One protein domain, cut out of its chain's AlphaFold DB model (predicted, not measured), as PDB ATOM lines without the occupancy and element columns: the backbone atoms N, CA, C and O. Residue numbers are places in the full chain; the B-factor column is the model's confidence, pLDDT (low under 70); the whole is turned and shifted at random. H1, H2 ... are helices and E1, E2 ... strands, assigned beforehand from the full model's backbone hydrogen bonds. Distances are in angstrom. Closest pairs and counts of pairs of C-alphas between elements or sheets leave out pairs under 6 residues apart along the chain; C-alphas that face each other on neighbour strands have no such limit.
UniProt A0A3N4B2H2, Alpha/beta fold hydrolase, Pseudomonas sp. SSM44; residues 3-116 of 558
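AT A GLANCE: This is residues 3 to 116 of the 558 residues of the protein "Alpha/beta fold hydrolase" of Pseudomonas sp. SSM44 (UniProt A0A3N4B2H2). Helices H2 and H4 lie side by side, H3 crosses the last part of H4, and a small strand hairpin, E1 with E2, lies between H1 and H3. The 114 printed residues include antiparallel strands E1, E2, then helices H1 to H4. The class is mostly helix, though under half of the residues are in named elements. The whole is compact: radius of gyration 14.0 A, spans 40 by 34 by 24 A.

IN THESE COORDINATES: E1, residues 3 to 5, begins at C-alpha 3 (21.890, -1.344, -11.261); E2 is 8 to 12, H1 21 to 24, H2 34 to 45, H3 60 to 72. H4, 83 to 100, measures 25.5 A, ending at C-alpha 100 (16.259, -4.894, 12.790).

HOW THE PARTS SIT: In hairpin E1 and E2, N 3 and O 11 are within hydrogen-bond range, 2.9 A. H1 touches H2's residues 36 to 40; closest C-alphas, Pro 21 and Val 36, 5.5 A. H2 and H4 touch, a shallow tilt of 11 degrees, the same way; closest C-alphas, Pro 34 and Ser 83, 6.8 A. H3 touches H4's residues 93 to 100, a steep tilt of 64 degrees, opposite ways; closest C-alphas, Ala 65 and Leu 97, 6.2 A. Every O i to N i+4 pair is within range in H2 and H3, 13 of 14 in H4.

THE WHOLE: The printed part has no cut; the link H2 to H3 is long. Residues 106 to 111 have pLDDT under 70.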
ATOM      1  N   PHE A   3      22.816  -1.354 -12.385       95.88
ATOM      2  CA  PHE A   3      21.890  -1.344 -11.261       95.88
ATOM      3  C   PHE A   3      22.536  -2.042 -10.071       95.88
ATOM      4  O   PHE A   3      23.159  -3.086 -10.221       95.88
ATOM      5  N   SER A   4      22.400  -1.457  -8.885       95.56
ATOM      6  CA  SER A   4      22.939  -2.038  -7.659       95.56
ATOM      7  C   SER A   4      22.105  -1.631  -6.452       95.56
ATOM      8  O   SER A   4      21.677  -0.475  -6.381       95.56
ATOM      9  N   LEU A   5      21.970  -2.520  -5.470       95.94
ATOM     10  CA  LEU A   5      21.338  -2.239  -4.181       95.94
ATOM     11  C   LEU A   5      22.306  -2.591  -3.050       95.94
ATOM     12  O   LEU A   5      22.779  -3.713  -2.987       95.94
ATOM     13  N   ALA A   6      22.622  -1.632  -2.172       94.50
ATOM     14  CA  ALA A   6      23.537  -1.850  -1.039       94.50
ATOM     15  C   ALA A   6      24.899  -2.488  -1.423       94.50
ATOM     16  O   ALA A   6      25.494  -3.234  -0.657       94.50
ATOM     17  N   GLY A   7      25.398  -2.207  -2.635       90.81
ATOM     18  CA  GLY A   7      26.635  -2.799  -3.162       90.81
ATOM     19  C   GLY A   7      26.461  -4.154  -3.862       90.81
ATOM     20  O   GLY A   7      27.392  -4.589  -4.533       90.81
ATOM     21  N   ILE A   8      25.281  -4.775  -3.784       95.12
ATOM     22  CA  ILE A   8      24.907  -5.959  -4.570       95.12
ATOM     23  C   ILE A   8      24.673  -5.519  -6.013       95.12
ATOM     24  O   ILE A   8      23.897  -4.594  -6.263       95.12
ATOM     25  N   ASP A   9      25.347  -6.163  -6.959       95.19
ATOM     26  CA  ASP A   9      25.153  -5.927  -8.388       95.19
ATOM     27  C   ASP A   9      23.871  -6.614  -8.855       95.19
ATOM     28  O   ASP A   9      23.728  -7.820  -8.699       95.19
ATOM     29  N   LEU A  10      22.936  -5.847  -9.414       96.06
ATOM     30  CA  LEU A  10      21.677  -6.390  -9.932       96.06
ATOM     31  C   LEU A  10      21.761  -6.696 -11.429       96.06
ATOM     32  O   LEU A  10      20.910  -7.409 -11.944       96.06
ATOM     33  N   GLY A  11      22.762  -6.140 -12.122       96.12
ATOM     34  CA  GLY A  11      22.953  -6.275 -13.563       96.12
ATOM     35  C   GLY A  11      22.977  -4.930 -14.288       96.12
ATOM     36  O   GLY A  11      23.218  -3.864 -13.706       96.12
ATOM     37  N   SER A  12      22.762  -4.951 -15.602       96.50
ATOM     38  CA  SER A  12      22.853  -3.749 -16.431       96.50
ATOM     39  C   SER A  12      21.970  -3.827 -17.665       96.50
ATOM     40  O   SER A  12      21.864  -4.875 -18.277       96.50
ATOM     41  N   ALA A  13      21.405  -2.690 -18.071       96.56
ATOM     42  CA  ALA A  13      20.555  -2.592 -19.255       96.56
ATOM     43  C   ALA A  13      20.829  -1.304 -20.040       96.56
ATOM     44  O   ALA A  13      21.356  -0.315 -19.502       96.56
ATOM     45  N   ALA A  14      20.438  -1.276 -21.315       94.88
ATOM     46  CA  ALA A  14      20.287  -0.018 -22.041       94.88
ATOM     47  C   ALA A  14      19.204   0.848 -21.368       94.88
ATOM     48  O   ALA A  14      18.264   0.336 -20.772       94.88
ATOM     49  N   GLY A  15      19.347   2.172 -21.422       92.88
ATOM     50  CA  GLY A  15      18.320   3.062 -20.877       92.88
ATOM     51  C   GLY A  15      17.022   2.971 -21.671       92.88
ATOM     52  O   GLY A  15      17.044   3.172 -22.884       92.88
ATOM     53  N   ALA A  16      15.911   2.716 -20.986       92.19
ATOM     54  CA  ALA A  16      14.571   2.676 -21.556       92.19
ATOM     55  C   ALA A  16      13.563   3.320 -20.591       92.19
ATOM     56  O   ALA A  16      13.853   3.496 -19.407       92.19
ATOM     57  N   SER A  17      12.383   3.689 -21.099       90.81
ATOM     58  CA  SER A  17      11.288   4.229 -20.274       90.81
ATOM     59  C   SER A  17      10.714   3.202 -19.302       90.81
ATOM     60  O   SER A  17      10.124   3.577 -18.294       90.81
ATOM     61  N   GLN A  18      10.887   1.919 -19.612       91.31
ATOM     62  CA  GLN A  18      10.531   0.791 -18.774       91.31
ATOM     63  C   GLN A  18      11.600  -0.286 -18.941       91.31
ATOM     64  O   GLN A  18      12.083  -0.507 -20.051       91.31
ATOM     65  N   LEU A  19      11.958  -0.927 -17.836       94.38
ATOM     66  CA  LEU A  19      12.849  -2.078 -17.797       94.38
ATOM     67  C   LEU A  19      12.215  -3.147 -16.921       94.38
ATOM     68  O   LEU A  19      11.563  -2.838 -15.922       94.38
ATOM     69  N   THR A  20      12.425  -4.394 -17.299       95.56
ATOM     70  CA  THR A  20      12.047  -5.577 -16.536       95.56
ATOM     71  C   THR A  20      13.296  -6.232 -15.943       95.56
ATOM     72  O   THR A  20      14.403  -5.994 -16.430       95.56
ATOM     73  N   PRO A  21      13.160  -7.101 -14.928       96.25
ATOM     74  CA  PRO A  21      14.263  -7.939 -14.463       96.25
ATOM     75  C   PRO A  21      14.961  -8.720 -15.593       96.25
ATOM     76  O   PRO A  21      16.180  -8.856 -15.566       96.25
ATOM     77  N   MET A  22      14.226  -9.144 -16.629       96.25
ATOM     78  CA  MET A  22      14.796  -9.813 -17.807       96.25
ATOM     79  C   MET A  22      15.711  -8.896 -18.632       96.25
ATOM     80  O   MET A  22      16.709  -9.367 -19.157       96.25
ATOM     81  N   ASP A  23      15.427  -7.592 -18.706       96.25
ATOM     82  CA  ASP A  23      16.287  -6.631 -19.416       96.25
ATOM     83  C   ASP A  23      17.587  -6.316 -18.654       96.25
ATOM     84  O   ASP A  23      18.537  -5.788 -19.235       96.25
ATOM     85  N   ILE A  24      17.602  -6.562 -17.338       96.38
ATOM     86  CA  ILE A  24      18.711  -6.232 -16.431       96.38
ATOM     87  C   ILE A  24      19.706  -7.396 -16.318       96.38
ATOM     88  O   ILE A  24      20.912  -7.159 -16.190       96.38
ATOM     89  N   VAL A  25      19.206  -8.632 -16.343       96.75
ATOM     90  CA  VAL A  25      20.019  -9.848 -16.261       96.75
ATOM     91  C   VAL A  25      20.667 -10.126 -17.616       96.75
ATOM     92  O   VAL A  25      19.988 -10.296 -18.626       96.75
ATOM     93  N   ASP A  26      21.999 -10.182 -17.639       92.62
ATOM     94  CA  ASP A  26      22.756 -10.398 -18.873       92.62
ATOM     95  C   ASP A  26      22.463 -11.779 -19.479       92.62
ATOM     96  O   ASP A  26      22.476 -12.796 -18.786       92.62
ATOM     97  N   GLY A  27      22.193 -11.812 -20.784       90.88
ATOM     98  CA  GLY A  27      21.906 -13.042 -21.524       90.88
ATOM     99  C   GLY A  27      20.546 -13.698 -21.252       90.88
ATOM    100  O   GLY A  27      20.247 -14.701 -21.901       90.88
ATOM    101  N   ALA A  28      19.708 -13.157 -20.362       94.50
ATOM    102  CA  ALA A  28      18.387 -13.716 -20.095       94.50
ATOM    103  C   ALA A  28      17.454 -13.571 -21.310       94.50
ATOM    104  O   ALA A  28      17.322 -12.498 -21.899       94.50
ATOM    105  N   THR A  29      16.767 -14.657 -21.671       91.00
ATOM    106  CA  THR A  29      15.822 -14.683 -22.806       91.00
ATOM    107  C   THR A  29      14.383 -14.988 -22.398       91.00
ATOM    108  O   THR A  29      13.506 -15.041 -23.258       91.00
ATOM    109  N   ALA A  30      14.131 -15.237 -21.110       92.00
ATOM    110  CA  ALA A  30      12.812 -15.582 -20.595       92.00
ATOM    111  C   ALA A  30      12.637 -15.130 -19.140       92.00
ATOM    112  O   ALA A  30      13.581 -15.141 -18.354       92.00
ATOM    113  N   PHE A  31      11.397 -14.831 -18.748       94.06
ATOM    114  CA  PHE A  31      11.055 -14.507 -17.357       94.06
ATOM    115  C   PHE A  31      11.219 -15.683 -16.385       94.06
ATOM    116  O   PHE A  31      11.262 -15.474 -15.176       94.06
ATOM    117  N   SER A  32      11.302 -16.912 -16.898       92.38
ATOM    118  CA  SER A  32      11.556 -18.121 -16.114       92.38
ATOM    119  C   SER A  32      13.045 -18.409 -15.892       92.38
ATOM    120  O   SER A  32      13.367 -19.406 -15.247       92.38
ATOM    121  N   ASP A  33      13.946 -17.585 -16.440       95.12
ATOM    122  CA  ASP A  33      15.384 -17.709 -16.200       95.12
ATOM    123  C   ASP A  33      15.678 -17.654 -14.683       95.12
ATOM    124  O   ASP A  33      15.125 -16.790 -13.992       95.12
ATOM    125  N   PRO A  34      16.513 -18.561 -14.134       94.19
ATOM    126  CA  PRO A  34      16.794 -18.604 -12.700       94.19
ATOM    127  C   PRO A  34      17.271 -17.270 -12.115       94.19
ATOM    128  O   PRO A  34      16.799 -16.886 -11.045       94.19
ATOM    129  N   ALA A  35      18.127 -16.528 -12.824       96.81
ATOM    130  CA  ALA A  35      18.626 -15.239 -12.361       96.81
ATOM    131  C   ALA A  35      17.551 -14.152 -12.408       96.81
ATOM    132  O   ALA A  35      17.440 -13.359 -11.472       96.81
ATOM    133  N   VAL A  36      16.697 -14.156 -13.432       97.75
ATOM    134  CA  VAL A  36      15.540 -13.247 -13.514       97.75
ATOM    135  C   VAL A  36      14.554 -13.503 -12.376       97.75
ATOM    136  O   VAL A  36      14.073 -12.561 -11.735       97.75
ATOM    137  N   LEU A  37      14.275 -14.774 -12.086       96.75
ATOM    138  CA  LEU A  37      13.400 -15.169 -10.988       96.75
ATOM    139  C   LEU A  37      13.998 -14.813  -9.629       96.75
ATOM    140  O   LEU A  37      13.302 -14.221  -8.811       96.75
ATOM    141  N   ASN A  38      15.270 -15.117  -9.383       97.81
ATOM    142  CA  ASN A  38      15.910 -14.807  -8.106       97.81
ATOM    143  C   ASN A  38      16.068 -13.295  -7.895       97.81
ATOM    144  O   ASN A  38      15.818 -12.819  -6.789       97.81
ATOM    145  N   LEU A  39      16.349 -12.513  -8.944       98.31
ATOM    146  CA  LEU A  39      16.299 -11.048  -8.875       98.31
ATOM    147  C   LEU A  39      14.887 -10.550  -8.526       98.31
ATOM    148  O   LEU A  39      14.727  -9.660  -7.692       98.31
ATOM    149  N   SER A  40      13.849 -11.143  -9.118       98.19
ATOM    150  CA  SER A  40      12.458 -10.773  -8.820       98.19
ATOM    151  C   SER A  40      12.075 -11.116  -7.380       98.19
ATOM    152  O   SER A  40      11.522 -10.274  -6.678       98.19
ATOM    153  N   ARG A  41      12.439 -12.314  -6.904       98.06
ATOM    154  CA  ARG A  41      12.250 -12.744  -5.508       98.06
ATOM    155  C   ARG A  41      12.985 -11.829  -4.539       98.06
ATOM    156  O   ARG A  41      12.418 -11.466  -3.515       98.06
ATOM    157  N   PHE A  42      14.213 -11.437  -4.870       98.19
ATOM    158  CA  PHE A  42      15.011 -10.504  -4.081       98.19
ATOM    159  C   PHE A  42      14.305  -9.161  -3.913       98.19
ATOM    160  O   PHE A  42      14.106  -8.719  -2.787       98.19
ATOM    161  N   LEU A  43      13.870  -8.541  -5.012       97.94
ATOM    162  CA  LEU A  43      13.206  -7.238  -4.961       97.94
ATOM    163  C   LEU A  43      11.859  -7.308  -4.231       97.94
ATOM    164  O   LEU A  43      11.598  -6.478  -3.368       97.94
ATOM    165  N   GLN A  44      11.034  -8.313  -4.527       97.62
ATOM    166  CA  GLN A  44       9.713  -8.468  -3.905       97.62
ATOM    167  C   GLN A  44       9.799  -8.784  -2.407       97.62
ATOM    168  O   GLN A  44       8.996  -8.288  -1.622       97.62
ATOM    169  N   SER A  45      10.797  -9.564  -1.979       96.75
ATOM    170  CA  SER A  45      10.985  -9.873  -0.553       96.75
ATOM    171  C   SER A  45      11.476  -8.673   0.255       96.75
ATOM    172  O   SER A  45      11.350  -8.678   1.473       96.75
ATOM    173  N   LEU A  46      12.053  -7.665  -0.404       96.50
ATOM    174  CA  LEU A  46      12.568  -6.452   0.227       96.50
ATOM    175  C   LEU A  46      11.578  -5.287   0.210       96.50
ATOM    176  O   LEU A  46      11.931  -4.198   0.657       96.50
ATOM    177  N   ASP A  47      10.374  -5.497  -0.311       95.81
ATOM    178  CA  ASP A  47       9.357  -4.461  -0.353       95.81
ATOM    179  C   ASP A  47       8.947  -4.018   1.058       95.81
ATOM    180  O   ASP A  47       8.612  -4.848   1.909       95.81
ATOM    181  N   ALA A  48       8.994  -2.714   1.316       94.38
ATOM    182  CA  ALA A  48       8.947  -2.150   2.657       94.38
ATOM    183  C   ALA A  48       7.630  -2.409   3.392       94.38
ATOM    184  O   ALA A  48       7.657  -2.684   4.592       94.38
ATOM    185  N   ASP A  49       6.499  -2.331   2.693       92.31
ATOM    186  CA  ASP A  49       5.172  -2.633   3.242       92.31
ATOM    187  C   ASP A  49       4.667  -4.032   2.846       92.31
ATOM    188  O   ASP A  49       3.696  -4.521   3.424       92.31
ATOM    189  N   GLY A  50       5.356  -4.686   1.904       92.31
ATOM    190  CA  GLY A  50       5.019  -6.007   1.387       92.31
ATOM    191  C   GLY A  50       3.838  -6.013   0.422       92.31
ATOM    192  O   GLY A  50       3.476  -7.094  -0.046       92.31
ATOM    193  N   ASN A  51       3.256  -4.852   0.112       94.38
ATOM    194  CA  ASN A  51       2.147  -4.702  -0.812       94.38
ATOM    195  C   ASN A  51       2.647  -4.555  -2.246       94.38
ATOM    196  O   ASN A  51       2.648  -3.484  -2.850       94.38
ATOM    197  N   LEU A  52       2.911  -5.702  -2.854       95.12
ATOM    198  CA  LEU A  52       3.373  -5.781  -4.232       95.12
ATOM    199  C   LEU A  52       2.382  -5.181  -5.257       95.12
ATOM    200  O   LEU A  52       2.764  -4.893  -6.394       95.12
ATOM    201  N   GLY A  53       1.109  -4.993  -4.893       93.31
ATOM    202  CA  GLY A  53       0.091  -4.361  -5.737       93.31
ATOM    203  C   GLY A  53       0.237  -2.840  -5.891       93.31
ATOM    204  O   GLY A  53      -0.348  -2.274  -6.821       93.31
ATOM    205  N   ASN A  54       1.003  -2.168  -5.021       93.69
ATOM    206  CA  ASN A  54       1.194  -0.710  -5.048       93.69
ATOM    207  C   ASN A  54       2.565  -0.261  -5.601       93.69
ATOM    208  O   ASN A  54       2.781   0.936  -5.811       93.69
ATOM    209  N   GLY A  55       3.457  -1.210  -5.884       93.94
ATOM    210  CA  GLY A  55       4.846  -0.967  -6.251       93.94
ATOM    211  C   GLY A  55       5.783  -1.804  -5.386       93.94
ATOM    212  O   GLY A  55       5.338  -2.664  -4.643       93.94
ATOM    213  N   ILE A  56       7.088  -1.585  -5.537       95.50
ATOM    214  CA  ILE A  56       8.091  -2.101  -4.600       95.50
ATOM    215  C   ILE A  56       8.886  -0.897  -4.115       95.50
ATOM    216  O   ILE A  56       9.545  -0.226  -4.920       95.50
ATOM    217  N   GLU A  57       8.838  -0.624  -2.816       95.56
ATOM    218  CA  GLU A  57       9.652   0.403  -2.176       95.56
ATOM    219  C   GLU A  57      10.753  -0.248  -1.339       95.56
ATOM    220  O   GLU A  57      10.492  -1.039  -0.442       95.56
ATOM    221  N   ILE A  58      12.008   0.126  -1.596       96.62
ATOM    222  CA  ILE A  58      13.146  -0.278  -0.766       96.62
ATOM    223  C   ILE A  58      13.669   0.967  -0.055       96.62
ATOM    224  O   ILE A  58      14.313   1.826  -0.668       96.62
ATOM    225  N   THR A  59      13.372   1.076   1.240       96.56
ATOM    226  CA  THR A  59      13.697   2.258   2.047       96.56
ATOM    227  C   THR A  59      15.200   2.397   2.295       96.56
ATOM    228  O   THR A  59      15.998   1.471   2.109       96.56
ATOM    229  N   ALA A  60      15.608   3.584   2.754       97.12
ATOM    230  CA  ALA A  60      16.981   3.813   3.192       97.12
ATOM    231  C   ALA A  60      17.379   2.882   4.352       97.12
ATOM    232  O   ALA A  60      18.511   2.407   4.364       97.12
ATOM    233  N   ASP A  61      16.455   2.587   5.269       96.06
ATOM    234  CA  ASP A  61      16.706   1.713   6.420       96.06
ATOM    235  C   ASP A  61      16.959   0.270   5.975       96.06
ATOM    236  O   ASP A  61      17.974  -0.308   6.356       96.06
ATOM    237  N   ILE A  62      16.137  -0.265   5.061       96.88
ATOM    238  CA  ILE A  62      16.368  -1.586   4.452       96.88
ATOM    239  C   ILE A  62      17.733  -1.620   3.755       96.88
ATOM    240  O   ILE A  62      18.526  -2.535   3.960       96.88
ATOM    241  N   LYS A  63      18.055  -0.595   2.956       97.81
ATOM    242  CA  LYS A  63      19.342  -0.518   2.250       97.81
ATOM    243  C   LYS A  63      20.545  -0.463   3.204       97.81
ATOM    244  O   LYS A  63      21.580  -1.067   2.908       97.81
ATOM    245  N   ASN A  64      20.436   0.279   4.303       97.81
ATOM    246  CA  ASN A  64      21.493   0.382   5.308       97.81
ATOM    247  C   ASN A  64      21.676  -0.954   6.033       97.81
ATOM    248  O   ASN A  64      22.797  -1.445   6.083       97.81
ATOM    249  N   ALA A  65      20.586  -1.591   6.460       96.94
ATOM    250  CA  ALA A  65      20.621  -2.893   7.121       96.94
ATOM    251  C   ALA A  65      21.206  -3.999   6.221       96.94
ATOM    252  O   ALA A  65      22.018  -4.807   6.672       96.94
ATOM    253  N   ILE A  66      20.907  -3.996   4.912       97.81
ATOM    254  CA  ILE A  66      21.584  -4.893   3.954       97.81
ATOM    255  C   ILE A  66      23.095  -4.613   3.928       97.81
ATOM    256  O   ILE A  66      23.899  -5.545   3.931       97.81
ATOM    257  N   SER A  67      23.498  -3.338   3.910       96.94
ATOM    258  CA  SER A  67      24.918  -2.956   3.876       96.94
ATOM    259  C   SER A  67      25.657  -3.415   5.141       96.94
ATOM    260  O   SER A  67      26.748  -3.981   5.039       96.94
ATOM    261  N   ASP A  68      25.045  -3.228   6.311       97.31
ATOM    262  CA  ASP A  68      25.591  -3.631   7.609       97.31
ATOM    263  C   ASP A  68      25.690  -5.161   7.719       97.31
ATOM    264  O   ASP A  68      26.734  -5.691   8.117       97.31
ATOM    265  N   TYR A  69      24.659  -5.889   7.269       97.44
ATOM    266  CA  TYR A  69      24.672  -7.351   7.205       97.44
ATOM    267  C   TYR A  69      25.811  -7.877   6.323       97.44
ATOM    268  O   TYR A  69      26.560  -8.761   6.747       97.44
ATOM    269  N   LEU A  70      25.990  -7.328   5.117       96.31
ATOM    270  CA  LEU A  70      27.061  -7.747   4.205       96.31
ATOM    271  C   LEU A  70      28.453  -7.399   4.751       96.31
ATOM    272  O   LEU A  70      29.396  -8.170   4.573       96.31
ATOM    273  N   GLN A  71      28.596  -6.274   5.457       96.12
ATOM    274  CA  GLN A  71      29.854  -5.913   6.110       96.12
ATOM    275  C   GLN A  71      30.201  -6.872   7.258       96.12
ATOM    276  O   GLN A  71      31.370  -7.230   7.429       96.12
ATOM    277  N   ALA A  72      29.201  -7.295   8.034       97.06
ATOM    278  CA  ALA A  72      29.367  -8.285   9.095       97.06
ATOM    279  C   ALA A  72      29.627  -9.700   8.549       97.06
ATOM    280  O   ALA A  72      30.286 -10.503   9.212       97.06
ATOM    281  N   ASN A  73      29.162  -9.988   7.329       96.00
ATOM    282  CA  ASN A  73      29.238 -11.299   6.691       96.00
ATOM    283  C   ASN A  73      29.938 -11.225   5.317       96.00
ATOM    284  O   ASN A  73      29.323 -11.524   4.295       96.00
ATOM    285  N   PRO A  74      31.246 -10.900   5.255       91.12
ATOM    286  CA  PRO A  74      31.953 -10.647   3.991       91.12
ATOM    287  C   PRO A  74      32.072 -11.870   3.063       91.12
ATOM    288  O   PRO A  74      32.532 -11.734   1.933       91.12
ATOM    289  N   GLY A  75      31.717 -13.068   3.543       88.31
ATOM    290  CA  GLY A  75      31.657 -14.294   2.743       88.31
ATOM    291  C   GLY A  75      30.296 -14.558   2.090       88.31
ATOM    292  O   GLY A  75      30.200 -15.492   1.300       88.31
ATOM    293  N   VAL A  76      29.258 -13.778   2.414       89.62
ATOM    294  CA  VAL A  76      27.934 -13.915   1.798       89.62
ATOM    295  C   VAL A  76      27.936 -13.224   0.441       89.62
ATOM    296  O   VAL A  76      28.253 -12.041   0.322       89.62
ATOM    297  N   THR A  77      27.543 -13.967  -0.586       86.94
ATOM    298  CA  THR A  77      27.346 -13.461  -1.944       86.94
ATOM    299  C   THR A  77      25.976 -13.887  -2.441       86.94
ATOM    300  O   THR A  77      25.640 -15.067  -2.371       86.94
ATOM    301  N   LEU A  78      25.205 -12.940  -2.972       93.06
ATOM    302  CA  LEU A  78      23.936 -13.224  -3.637       93.06
ATOM    303  C   LEU A  78      24.195 -13.379  -5.135       93.06
ATOM    304  O   LEU A  78      24.221 -12.394  -5.870       93.06
ATOM    305  N   ASP A  79      24.433 -14.615  -5.564       93.75
ATOM    306  CA  ASP A  79      24.467 -14.966  -6.981       93.75
ATOM    307  C   ASP A  79      23.053 -15.333  -7.433       93.75
ATOM    308  O   ASP A  79      22.509 -16.363  -7.037       93.75
ATOM    309  N   PHE A  80      22.440 -14.483  -8.255       96.25
ATOM    310  CA  PHE A  80      21.090 -14.736  -8.748       96.25
ATOM    311  C   PHE A  80      21.024 -15.967  -9.667       96.25
ATOM    312  O   PHE A  80      19.966 -16.586  -9.750       96.25
ATOM    313  N   ALA A  81      22.121 -16.366 -10.321       94.44
ATOM    314  CA  ALA A  81      22.137 -17.539 -11.197       94.44
ATOM    315  C   ALA A  81      22.187 -18.872 -10.424       94.44
ATOM    316  O   ALA A  81      21.730 -19.892 -10.943       94.44
ATOM    317  N   ASP A  82      22.691 -18.873  -9.187       94.38
ATOM    318  CA  ASP A  82      22.756 -20.055  -8.324       94.38
ATOM    319  C   ASP A  82      21.595 -20.081  -7.326       94.38
ATOM    320  O   ASP A  82      21.712 -19.641  -6.183       94.38
ATOM    321  N   SER A  83      20.466 -20.667  -7.731       90.81
ATOM    322  CA  SER A  83      19.306 -20.834  -6.845       90.81
ATOM    323  C   SER A  83      19.624 -21.599  -5.554       90.81
ATOM    324  O   SER A  83      19.017 -21.317  -4.524       90.81
ATOM    325  N   SER A  84      20.563 -22.552  -5.591       90.56
ATOM    326  CA  SER A  84      20.872 -23.402  -4.435       90.56
ATOM    327  C   SER A  84      21.623 -22.644  -3.339       90.56
ATOM    328  O   SER A  84      21.349 -22.846  -2.156       90.56
ATOM    329  N   GLY A  85      22.521 -21.735  -3.730       94.38
ATOM    330  CA  GLY A  85      23.195 -20.809  -2.823       94.38
ATOM    331  C   GLY A  85      22.346 -19.586  -2.464       94.38
ATOM    332  O   GLY A  85      22.400 -19.111  -1.329       94.38
ATOM    333  N   PHE A  86      21.530 -19.099  -3.402       96.38
ATOM    334  CA  PHE A  86      20.696 -17.909  -3.236       96.38
ATOM    335  C   PHE A  86      19.661 -18.058  -2.120       96.38
ATOM    336  O   PHE A  86      19.525 -17.156  -1.296       96.38
ATOM    337  N   GLU A  87      18.926 -19.174  -2.067       95.00
ATOM    338  CA  GLU A  87      17.817 -19.318  -1.115       95.00
ATOM    339  C   GLU A  87      18.258 -19.293   0.356       95.00
ATOM    340  O   GLU A  87      17.693 -18.498   1.114       95.00
ATOM    341  N   PRO A  88      19.267 -20.076   0.796       95.50
ATOM    342  CA  PRO A  88      19.775 -19.975   2.162       95.50
ATOM    343  C   PRO A  88      20.302 -18.572   2.485       95.50
ATOM    344  O   PRO A  88      19.942 -18.014   3.518       95.50
ATOM    345  N   ALA A  89      21.079 -17.968   1.577       96.25
ATOM    346  CA  ALA A  89      21.642 -16.634   1.783       96.25
ATOM    347  C   ALA A  89      20.554 -15.558   1.928       96.25
ATOM    348  O   ALA A  89      20.666 -14.659   2.763       96.25
ATOM    349  N   MET A  90      19.478 -15.660   1.147       96.81
ATOM    350  CA  MET A  90      18.334 -14.762   1.259       96.81
ATOM    351  C   MET A  90      17.540 -14.957   2.538       96.81
ATOM    352  O   MET A  90      17.122 -13.968   3.134       96.81
ATOM    353  N   ASN A  91      17.330 -16.198   2.971       95.44
ATOM    354  CA  ASN A  91      16.646 -16.462   4.233       95.44
ATOM    355  C   ASN A  91      17.431 -15.878   5.418       95.44
ATOM    356  O   ASN A  91      16.838 -15.217   6.269       95.44
ATOM    357  N   ASP A  92      18.757 -16.041   5.433       95.62
ATOM    358  CA  ASP A  92      19.616 -15.466   6.473       95.62
ATOM    359  C   ASP A  92      19.596 -13.929   6.448       95.62
ATOM    360  O   ASP A  92      19.498 -13.292   7.502       95.62
ATOM    361  N   LEU A  93      19.640 -13.322   5.255       96.38
ATOM    362  CA  LEU A  93      19.523 -11.873   5.095       96.38
ATOM    363  C   LEU A  93      18.170 -11.365   5.613       96.38
ATOM    364  O   LEU A  93      18.131 -10.461   6.442       96.38
ATOM    365  N   LEU A  94      17.056 -11.944   5.161       95.31
ATOM    366  CA  LEU A  94      15.714 -11.507   5.557       95.31
ATOM    367  C   LEU A  94      15.457 -11.704   7.055       95.31
ATOM    368  O   LEU A  94      14.785 -10.872   7.669       95.31
ATOM    369  N   ALA A  95      16.027 -12.747   7.664       93.75
ATOM    370  CA  ALA A  95      15.992 -12.940   9.110       93.75
ATOM    371  C   ALA A  95      16.723 -11.809   9.853       93.75
ATOM    372  O   ALA A  95      16.195 -11.285  10.836       93.75
ATOM    373  N   ALA A  96      17.897 -11.386   9.367       94.06
ATOM    374  CA  ALA A  96      18.635 -10.261   9.938       94.06
ATOM    375  C   ALA A  96      17.879  -8.932   9.780       94.06
ATOM    376  O   ALA A  96      17.700  -8.212  10.760       94.06
ATOM    377  N   LEU A  97      17.347  -8.647   8.586       94.00
ATOM    378  CA  LEU A  97      16.532  -7.451   8.338       94.00
ATOM    379  C   LEU A  97      15.282  -7.425   9.228       94.00
ATOM    380  O   LEU A  97      14.959  -6.403   9.832       94.00
ATOM    381  N   SER A  98      14.605  -8.566   9.369       91.25
ATOM    382  CA  SER A  98      13.437  -8.688  10.248       91.25
ATOM    383  C   SER A  98      13.801  -8.412  11.710       91.25
ATOM    384  O   SER A  98      13.046  -7.740  12.407       91.25
ATOM    385  N   ALA A  99      14.972  -8.866  12.176       90.69
ATOM    386  CA  ALA A  99      15.450  -8.596  13.533       90.69
ATOM    387  C   ALA A  99      15.741  -7.103  13.786       90.69
ATOM    388  O   ALA A  99      15.622  -6.638  14.922       90.69
ATOM    389  N   GLU A 100      16.072  -6.347  12.737       91.50
ATOM    390  CA  GLU A 100      16.259  -4.894  12.790       91.50
ATOM    391  C   GLU A 100      14.949  -4.095  12.671       91.50
ATOM    392  O   GLU A 100      14.949  -2.890  12.907       91.50
ATOM    393  N   ASN A 101      13.813  -4.756  12.407       90.00
ATOM    394  CA  ASN A 101      12.487  -4.141  12.251       90.00
ATOM    395  C   ASN A 101      12.441  -3.067  11.144       90.00
ATOM    396  O   ASN A 101      11.831  -2.014  11.318       90.00
ATOM    397  N   VAL A 102      13.097  -3.324  10.007       91.94
ATOM    398  CA  VAL A 102      13.156  -2.371   8.878       91.94
ATOM    399  C   VAL A 102      11.922  -2.389   7.964       91.94
ATOM    400  O   VAL A 102      11.779  -1.505   7.121       91.94
ATOM    401  N   PHE A 103      11.038  -3.380   8.111       91.12
ATOM    402  CA  PHE A 103       9.783  -3.488   7.359       91.12
ATOM    403  C   PHE A 103       8.631  -2.802   8.109       91.12
ATOM    404  O   PHE A 103       8.579  -2.824   9.337       91.12
ATOM    405  N   ALA A 104       7.687  -2.209   7.375       84.19
ATOM    406  CA  ALA A 104       6.570  -1.427   7.917       84.19
ATOM    407  C   ALA A 104       5.431  -2.281   8.519       84.19
ATOM    408  O   ALA A 104       4.423  -1.748   8.986       84.19
ATOM    409  N   GLU A 105       5.567  -3.604   8.491       72.00
ATOM    410  CA  GLU A 105       4.536  -4.552   8.903       72.00
ATOM    411  C   GLU A 105       4.291  -4.498  10.416       72.00
ATOM    412  O   GLU A 105       5.212  -4.337  11.216       72.00
ATOM    413  N   ASN A 106       3.020  -4.608  10.820       47.22
ATOM    414  CA  ASN A 106       2.596  -4.472  12.216       47.22
ATOM    415  C   ASN A 106       3.413  -5.375  13.174       47.22
ATOM    416  O   ASN A 106       3.683  -6.528  12.840       47.22
ATOM    417  N   PRO A 107       3.702  -4.919  14.411       41.44
ATOM    418  CA  PRO A 107       4.684  -5.497  15.347       41.44
ATOM    419  C   PRO A 107       4.350  -6.893  15.925       41.44
ATOM    420  O   PRO A 107       4.958  -7.325  16.904       41.44
ATOM    421  N   ASN A 108       3.418  -7.636  15.326       46.47
ATOM    422  CA  ASN A 108       3.081  -9.004  15.711       46.47
ATOM    423  C   ASN A 108       3.929 -10.021  14.920       46.47
ATOM    424  O   ASN A 108       3.409 -10.862  14.193       46.47
ATOM    425  N   THR A 109       5.251  -9.958  15.109       49.19
ATOM    426  CA  THR A 109       6.217 -11.068  14.912       49.19
ATOM    427  C   THR A 109       6.377 -11.705  13.520       49.19
ATOM    428  O   THR A 109       7.031 -12.742  13.427       49.19
ATOM    429  N   ALA A 110       5.852 -11.136  12.432       57.56
ATOM    430  CA  ALA A 110       6.069 -11.708  11.101       57.56
ATOM    431  C   ALA A 110       7.511 -11.443  10.631       57.56
ATOM    432  O   ALA A 110       7.864 -10.331  10.248       57.56
ATOM    433  N   SER A 111       8.367 -12.465  10.677       69.81
ATOM    434  CA  SER A 111       9.618 -12.447   9.917       69.81
ATOM    435  C   SER A 111       9.279 -12.415   8.430       69.81
ATOM    436  O   SER A 111       8.490 -13.247   7.971       69.81
ATOM    437  N   ARG A 112       9.898 -11.514   7.668       86.56
ATOM    438  CA  ARG A 112       9.754 -11.506   6.214       86.56
ATOM    439  C   ARG A 112      10.336 -12.799   5.642       86.56
ATOM    440  O   ARG A 112      11.511 -13.095   5.840       86.56
ATOM    441  N   GLY A 113       9.506 -13.574   4.950       89.50
ATOM    442  CA  GLY A 113       9.935 -14.767   4.226       89.50
ATOM    443  C   GLY A 113      10.374 -14.436   2.802       89.50
ATOM    444  O   GLY A 113       9.885 -13.478   2.203       89.50
ATOM    445  N   LEU A 114      11.271 -15.252   2.249       95.19
ATOM    446  CA  LEU A 114      11.619 -15.187   0.833       95.19
ATOM    447  C   LEU A 114      10.386 -15.519  -0.017       95.19
ATOM    448  O   LEU A 114       9.767 -16.570   0.160       95.19
ATOM    449  N   THR A 115      10.051 -14.652  -0.971       95.38
ATOM    450  CA  THR A 115       8.959 -14.894  -1.920       95.38
ATOM    451  C   THR A 115       9.185 -16.209  -2.669       95.38
ATOM    452  O   THR A 115      10.274 -16.459  -3.207       95.38
ATOM    453  N   ALA A 116       8.161 -17.066  -2.727       93.75
ATOM    454  CA  ALA A 116       8.258 -18.330  -3.445       93.75
ATOM    455  C   ALA A 116       8.412 -18.093  -4.956       93.75
ATOM    456  O   ALA A 116       7.919 -17.109  -5.508       93.75
TER     457      ALA A 116